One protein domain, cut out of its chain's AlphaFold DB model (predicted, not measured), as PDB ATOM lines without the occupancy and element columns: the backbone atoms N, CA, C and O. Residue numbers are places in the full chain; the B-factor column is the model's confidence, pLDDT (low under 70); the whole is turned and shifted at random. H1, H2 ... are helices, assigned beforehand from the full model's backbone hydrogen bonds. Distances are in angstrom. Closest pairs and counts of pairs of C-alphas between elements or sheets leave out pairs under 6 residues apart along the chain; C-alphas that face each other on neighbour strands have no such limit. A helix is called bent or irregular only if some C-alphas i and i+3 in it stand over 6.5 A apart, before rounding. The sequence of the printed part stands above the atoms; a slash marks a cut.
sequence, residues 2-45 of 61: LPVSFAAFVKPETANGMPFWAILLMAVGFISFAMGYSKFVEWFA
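AT A GLANCE: This is residues 2 to 45 of the 61 residues of an uncharacterized protein of Pararhizobium polonicum (UniProt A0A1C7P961). The model is an open, flat hook: one long straight helix, H3, makes the long arm and most of the length, and two short helices, H1 and H2, make the curved end. H1 is the short tip of the hook, H2 turns across its end, and H3 runs back past the level of H1 at a distance, with an empty gap between the two arms. There is no packed core, and residues 19 to 45, of which 21 to 44 belong to H3, stick out free. The printed part has 44 residues with three named helices, in the order H1, H2, H3, and no named strand; the class is all helix. The whole is extended, with a radius of gyration of the C-alphas of 15.6 A and spans of 48 by 20 by 6 A.

IN THESE COORDINATES: The printed part opens with H1, residues 2 to 10, from Leu 2 to Val 10. Its C-alphas go from (-0.579, -34.869, 38.852) to (10.958, -30.633, 39.082), 12.3 A from first to last, and x rises on the way. Lys 11 alone is the link to H2, a tight one. H2 is residues 12 to 17, Pro 12 to Gly 17, and measures 9.9 A from first to last C-alpha. Between its ends y falls from -35.195 to -44.876, while x is 14.451 at the first C-alpha and 15.649 at the last. H2 is neither bent nor irregular, but only just: C-alphas 14 and 17 are 6.2 A apart. Met 18, Pro 19 and Phe 20 make the tight link to H3. H3, the longest helix, is residues 21 to 44, Trp 21 to Phe 44, and is 34.7 A from first to last C-alpha. It begins at C-alpha 21, (8.152, -52.561, 35.052), and ends at C-alpha 44, (-26.404, -52.797, 38.573), with x falling between these two points. Ala 45 follows it as the last printed residue.

HOW THE PARTS SIT: H1 and H2 are near each other, close but not clearly touching, with 2 pairs of C-alphas within 8 A. The closest C-alphas of the two are those of Ala 8 and Ala 15, 6.0 A apart. Their centres are 11.0 A apart. Their lines are about perpendicular at 72 degrees, only just past a steep tilt. H2 and H3 are apart, although they follow each other in the chain. H1 and H3 are apart as well. H3 touches no helix, and there is no hairpin. In H1 and H3 every pair of O i and N i+4 is within hydrogen-bond range. In H2 that holds for 0 of 2 such pairs, while 1 of its 3 pairs of O i and N i+3 is within range.

THE WHOLE: The two C-alphas farthest apart are those of Glu 13 and Ala 45, at 48.1 A, and the first and last printed C-alphas, Leu 2 and Ala 45, are 33.3 A apart. Residues 9 to 14, of which 12 to 14 belong to H2, stand free too. The printed part runs from residue 2 to residue 45 of a chain of 61 residues and has no cut. Both links are tight, and there is no long one. The mean pLDDT of the printed part is 74.0. It is under 70 at 18 residues, namely residues 2 to 18 and residue 20. The mean is 61 in H1, 56 in H2 and 85 in H3.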
ATOM      1  N   LEU A   2      -1.291 -36.142  38.617       59.75
ATOM      2  CA  LEU A   2      -0.579 -34.869  38.852       59.75
ATOM      3  C   LEU A   2       0.659 -34.905  39.781       59.75
ATOM      4  O   LEU A   2       1.625 -34.218  39.465       59.75
ATOM      5  N   PRO A   3       0.705 -35.676  40.887       63.06
ATOM      6  CA  PRO A   3       1.839 -35.586  41.818       63.06
ATOM      7  C   PRO A   3       3.129 -36.177  41.238       63.06
ATOM      8  O   PRO A   3       4.218 -35.644  41.432       63.06
ATOM      9  N   VAL A   4       2.992 -37.274  40.493       62.03
ATOM     10  CA  VAL A   4       4.117 -38.019  39.912       62.03
ATOM     11  C   VAL A   4       4.683 -37.281  38.700       62.03
ATOM     12  O   VAL A   4       5.900 -37.185  38.558       62.03
ATOM     13  N   SER A   5       3.819 -36.696  37.864       61.28
ATOM     14  CA  SER A   5       4.257 -35.863  36.740       61.28
ATOM     15  C   SER A   5       4.932 -34.571  37.204       61.28
ATOM     16  O   SER A   5       5.924 -34.159  36.611       61.28
ATOM     17  N   PHE A   6       4.459 -33.965  38.300       59.78
ATOM     18  CA  PHE A   6       5.086 -32.780  38.890       59.78
ATOM     19  C   PHE A   6       6.467 -33.094  39.487       59.78
ATOM     20  O   PHE A   6       7.428 -32.370  39.240       59.78
ATOM     21  N   ALA A   7       6.600 -34.217  40.202       59.38
ATOM     22  CA  ALA A   7       7.879 -34.665  40.755       59.38
ATOM     23  C   ALA A   7       8.925 -34.974  39.665       59.38
ATOM     24  O   ALA A   7      10.093 -34.616  39.811       59.38
ATOM     25  N   ALA A   8       8.507 -35.584  38.550       59.75
ATOM     26  CA  ALA A   8       9.384 -35.872  37.414       59.75
ATOM     27  C   ALA A   8       9.841 -34.605  36.663       59.75
ATOM     28  O   ALA A   8      10.956 -34.569  36.150       59.75
ATOM     29  N   PHE A   9       9.005 -33.560  36.627       56.88
ATOM     30  CA  PHE A   9       9.323 -32.283  35.982       56.88
ATOM     31  C   PHE A   9      10.271 -31.410  36.823       56.88
ATOM     32  O   PHE A   9      11.158 -30.760  36.276       56.88
ATOM     33  N   VAL A  10      10.120 -31.419  38.153       62.69
ATOM     34  CA  VAL A  10      10.958 -30.633  39.082       62.69
ATOM     35  C   VAL A  10      12.352 -31.243  39.267       62.69
ATOM     36  O   VAL A  10      13.312 -30.512  39.503       62.69
ATOM     37  N   LYS A  11      12.489 -32.572  39.158       50.38
ATOM     38  CA  LYS A  11      13.777 -33.258  39.323       50.38
ATOM     39  C   LYS A  11      13.915 -34.434  38.340       50.38
ATOM     40  O   LYS A  11      13.638 -35.580  38.714       50.38
ATOM     41  N   PRO A  12      14.371 -34.179  37.098       54.00
ATOM     42  CA  PRO A  12      14.451 -35.195  36.039       54.00
ATOM     43  C   PRO A  12      15.438 -36.330  36.357       54.00
ATOM     44  O   PRO A  12      15.298 -37.442  35.856       54.00
ATOM     45  N   GLU A  13      16.387 -36.097  37.264       56.84
ATOM     46  CA  GLU A  13      17.347 -37.092  37.764       56.84
ATOM     47  C   GLU A  13      16.667 -38.274  38.485       56.84
ATOM     48  O   GLU A  13      17.188 -39.386  38.498       56.84
ATOM     49  N   THR A  14      15.467 -38.060  39.034       55.69
ATOM     50  CA  THR A  14      14.645 -39.097  39.689       55.69
ATOM     51  C   THR A  14      13.955 -40.021  38.678       55.69
ATOM     52  O   THR A  14      13.536 -41.122  39.028       55.69
ATOM     53  N   ALA A  15      13.836 -39.592  37.415       55.50
ATOM     54  CA  ALA A  15      13.244 -40.382  36.337       55.50
ATOM     55  C   ALA A  15      14.256 -41.325  35.663       55.50
ATOM     56  O   ALA A  15      13.846 -42.313  35.060       55.50
ATOM     57  N   ASN A  16      15.564 -41.089  35.839       55.47
ATOM     58  CA  ASN A  16      16.638 -41.951  35.322       55.47
ATOM     59  C   ASN A  16      16.641 -43.368  35.946       55.47
ATOM     60  O   ASN A  16      17.387 -44.242  35.516       55.47
ATOM     61  N   GLY A  17      15.808 -43.598  36.969       58.19
ATOM     62  CA  GLY A  17      15.649 -44.876  37.661       58.19
ATOM     63  C   GLY A  17      14.224 -45.432  37.666       58.19
ATOM     64  O   GLY A  17      13.967 -46.349  38.441       58.19
ATOM     65  N   MET A  18      13.282 -44.905  36.867       64.06
ATOM     66  CA  MET A  18      11.941 -45.502  36.795       64.06
ATOM     67  C   MET A  18      12.037 -46.875  36.114       64.06
ATOM     68  O   MET A  18      12.334 -46.937  34.918       64.06
ATOM     69  N   PRO A  19      11.812 -47.986  36.842       70.38
ATOM     70  CA  PRO A  19      11.932 -49.307  36.251       70.38
ATOM     71  C   PRO A  19      10.884 -49.435  35.151       70.38
ATOM     72  O   PRO A  19       9.726 -49.077  35.355       70.38
ATOM     73  N   PHE A  20      11.258 -49.983  33.996       68.81
ATOM     74  CA  PHE A  20      10.320 -50.214  32.889       68.81
ATOM     75  C   PHE A  20       9.078 -51.018  33.330       68.81
ATOM     76  O   PHE A  20       7.980 -50.829  32.809       68.81
ATOM     77  N   TRP A  21       9.230 -51.848  34.368       70.69
ATOM     78  CA  TRP A  21       8.152 -52.561  35.052       70.69
ATOM     79  C   TRP A  21       7.063 -51.654  35.641       70.69
ATOM     80  O   TRP A  21       5.927 -52.095  35.759       70.69
ATOM     81  N   ALA A  22       7.351 -50.394  35.977       78.50
ATOM     82  CA  ALA A  22       6.351 -49.451  36.482       78.50
ATOM     83  C   ALA A  22       5.254 -49.160  35.443       78.50
ATOM     84  O   ALA A  22       4.082 -49.050  35.799       78.50
ATOM     85  N   ILE A  23       5.616 -49.100  34.158       77.94
ATOM     86  CA  ILE A  23       4.656 -48.938  33.056       77.94
ATOM     87  C   ILE A  23       3.780 -50.190  32.942       77.94
ATOM     88  O   ILE A  23       2.564 -50.082  32.788       77.94
ATOM     89  N   LEU A  24       4.377 -51.376  33.090       82.56
ATOM     90  CA  LEU A  24       3.645 -52.643  33.083       82.56
ATOM     91  C   LEU A  24       2.685 -52.749  34.276       82.56
ATOM     92  O   LEU A  24       1.532 -53.117  34.091       82.56
ATOM     93  N   LEU A  25       3.113 -52.360  35.479       87.94
ATOM     94  CA  LEU A  25       2.261 -52.342  36.672       87.94
ATOM     95  C   LEU A  25       1.102 -51.346  36.542       87.94
ATOM     96  O   LEU A  25      -0.018 -51.661  36.938       87.94
ATOM     97  N   MET A  26       1.342 -50.177  35.940       88.44
ATOM     98  CA  MET A  26       0.278 -49.221  35.618       88.44
ATOM     99  C   MET A  26      -0.724 -49.805  34.619       88.44
ATOM    100  O   MET A  26      -1.929 -49.688  34.832       88.44
ATOM    101  N   ALA A  27      -0.244 -50.469  33.563       88.06
ATOM    102  CA  ALA A  27      -1.107 -51.122  32.585       88.06
ATOM    103  C   ALA A  27      -1.949 -52.238  33.224       88.06
ATOM    104  O   ALA A  27      -3.160 -52.284  33.017       88.06
ATOM    105  N   VAL A  28      -1.340 -53.087  34.059       92.94
ATOM    106  CA  VAL A  28      -2.049 -54.140  34.804       92.94
ATOM    107  C   VAL A  28      -3.112 -53.532  35.715       92.94
ATOM    108  O   VAL A  28      -4.265 -53.951  35.661       92.94
ATOM    109  N   GLY A  29      -2.764 -52.501  36.490       93.12
ATOM    110  CA  GLY A  29      -3.714 -51.810  37.362       93.12
ATOM    111  C   GLY A  29      -4.899 -51.226  36.593       93.12
ATOM    112  O   GLY A  29      -6.041 -51.355  37.029       93.12
ATOM    113  N   PHE A  30      -4.651 -50.651  35.416       92.06
ATOM    114  CA  PHE A  30      -5.702 -50.099  34.566       92.06
ATOM    115  C   PHE A  30      -6.630 -51.184  34.003       92.06
ATOM    116  O   PHE A  30      -7.849 -51.021  34.027       92.06
ATOM    117  N   ILE A  31      -6.078 -52.317  33.557       92.00
ATOM    118  CA  ILE A  31      -6.860 -53.457  33.053       92.00
ATOM    119  C   ILE A  31      -7.707 -54.069  34.174       92.00
ATOM    120  O   ILE A  31      -8.900 -54.300  33.986       92.00
ATOM    121  N   SER A  32      -7.121 -54.291  35.354       92.25
ATOM    122  CA  SER A  32      -7.848 -54.811  36.517       92.25
ATOM    123  C   SER A  32      -8.960 -53.866  36.961       92.25
ATOM    124  O   SER A  32     -10.066 -54.318  37.254       92.25
ATOM    125  N   PHE A  33      -8.699 -52.556  36.962       92.06
ATOM    126  CA  PHE A  33      -9.708 -51.550  37.273       92.06
ATOM    127  C   PHE A  33     -10.851 -51.559  36.252       92.06
ATOM    128  O   PHE A  33     -12.012 -51.574  36.647       92.06
ATOM    129  N   ALA A  34     -10.540 -51.622  34.954       90.44
ATOM    130  CA  ALA A  34     -11.547 -51.696  33.900       90.44
ATOM    131  C   ALA A  34     -12.414 -52.961  34.019       90.44
ATOM    132  O   ALA A  34     -13.636 -52.865  33.967       90.44
ATOM    133  N   MET A  35     -11.807 -54.133  34.256       91.12
ATOM    134  CA  MET A  35     -12.552 -55.383  34.461       91.12
ATOM    135  C   MET A  35     -13.447 -55.332  35.702       91.12
ATOM    136  O   MET A  35     -14.607 -55.745  35.644       91.12
ATOM    137  N   GLY A  36     -12.928 -54.814  36.819       90.69
ATOM    138  CA  GLY A  36     -13.698 -54.639  38.049       90.69
ATOM    139  C   GLY A  36     -14.858 -53.662  37.865       90.69
ATOM    140  O   GLY A  36     -15.970 -53.938  38.308       90.69
ATOM    141  N   TYR A  37     -14.628 -52.562  37.145       84.19
ATOM    142  CA  TYR A  37     -15.664 -51.594  36.807       84.19
ATOM    143  C   TYR A  37     -16.746 -52.197  35.905       84.19
ATOM    144  O   TYR A  37     -17.925 -52.022  36.187       84.19
ATOM    145  N   SER A  38     -16.385 -52.967  34.872       82.56
ATOM    146  CA  SER A  38     -17.372 -53.650  34.025       82.56
ATOM    147  C   SER A  38     -18.238 -54.620  34.826       82.56
ATOM    148  O   SER A  38     -19.454 -54.598  34.679       82.56
ATOM    149  N   LYS A  39     -17.635 -55.409  35.726       83.06
ATOM    150  CA  LYS A  39     -18.360 -56.300  36.649       83.06
ATOM    151  C   LYS A  39     -19.276 -55.534  37.604       83.06
ATOM    152  O   LYS A  39     -20.376 -55.982  37.901       83.06
ATOM    153  N   PHE A  40     -18.819 -54.384  38.092       85.19
ATOM    154  CA  PHE A  40     -19.605 -53.519  38.964       85.19
ATOM    155  C   PHE A  40     -20.807 -52.925  38.226       85.19
ATOM    156  O   PHE A  40     -21.910 -52.938  38.755       85.19
ATOM    157  N   VAL A  41     -20.626 -52.457  36.992       81.88
ATOM    158  CA  VAL A  41     -21.730 -51.965  36.157       81.88
ATOM    159  C   VAL A  41     -22.707 -53.093  35.819       81.88
ATOM    160  O   VAL A  41     -23.911 -52.899  35.944       81.88
ATOM    161  N   GLU A  42     -22.202 -54.282  35.474       77.25
ATOM    162  CA  GLU A  42     -23.006 -55.488  35.224       77.25
ATOM    163  C   GLU A  42     -23.866 -55.869  36.440       77.25
ATOM    164  O   GLU A  42     -25.007 -56.279  36.274       77.25
ATOM    165  N   TRP A  43     -23.370 -55.667  37.668       78.69
ATOM    166  CA  TRP A  43     -24.147 -55.901  38.891       78.69
ATOM    167  C   TRP A  43     -25.381 -54.995  39.006       78.69
ATOM    168  O   TRP A  43     -26.413 -55.417  39.524       78.69
ATOM    169  N   PHE A  44     -25.278 -53.738  38.564       76.81
ATOM    170  CA  PHE A  44     -26.404 -52.797  38.573       76.81
ATOM    171  C   PHE A  44     -27.312 -52.939  37.349       76.81
ATOM    172  O   PHE A  44     -28.430 -52.420  37.370       76.81
ATOM    173  N   ALA A  45     -26.851 -53.615  36.297       71.31
ATOM    174  CA  ALA A  45     -27.644 -53.842  35.103       71.31
ATOM    175  C   ALA A  45     -28.779 -54.847  35.399       71.31
ATOM    176  O   ALA A  45     -28.540 -55.891  36.015       71.31
TER     177      ALA A  45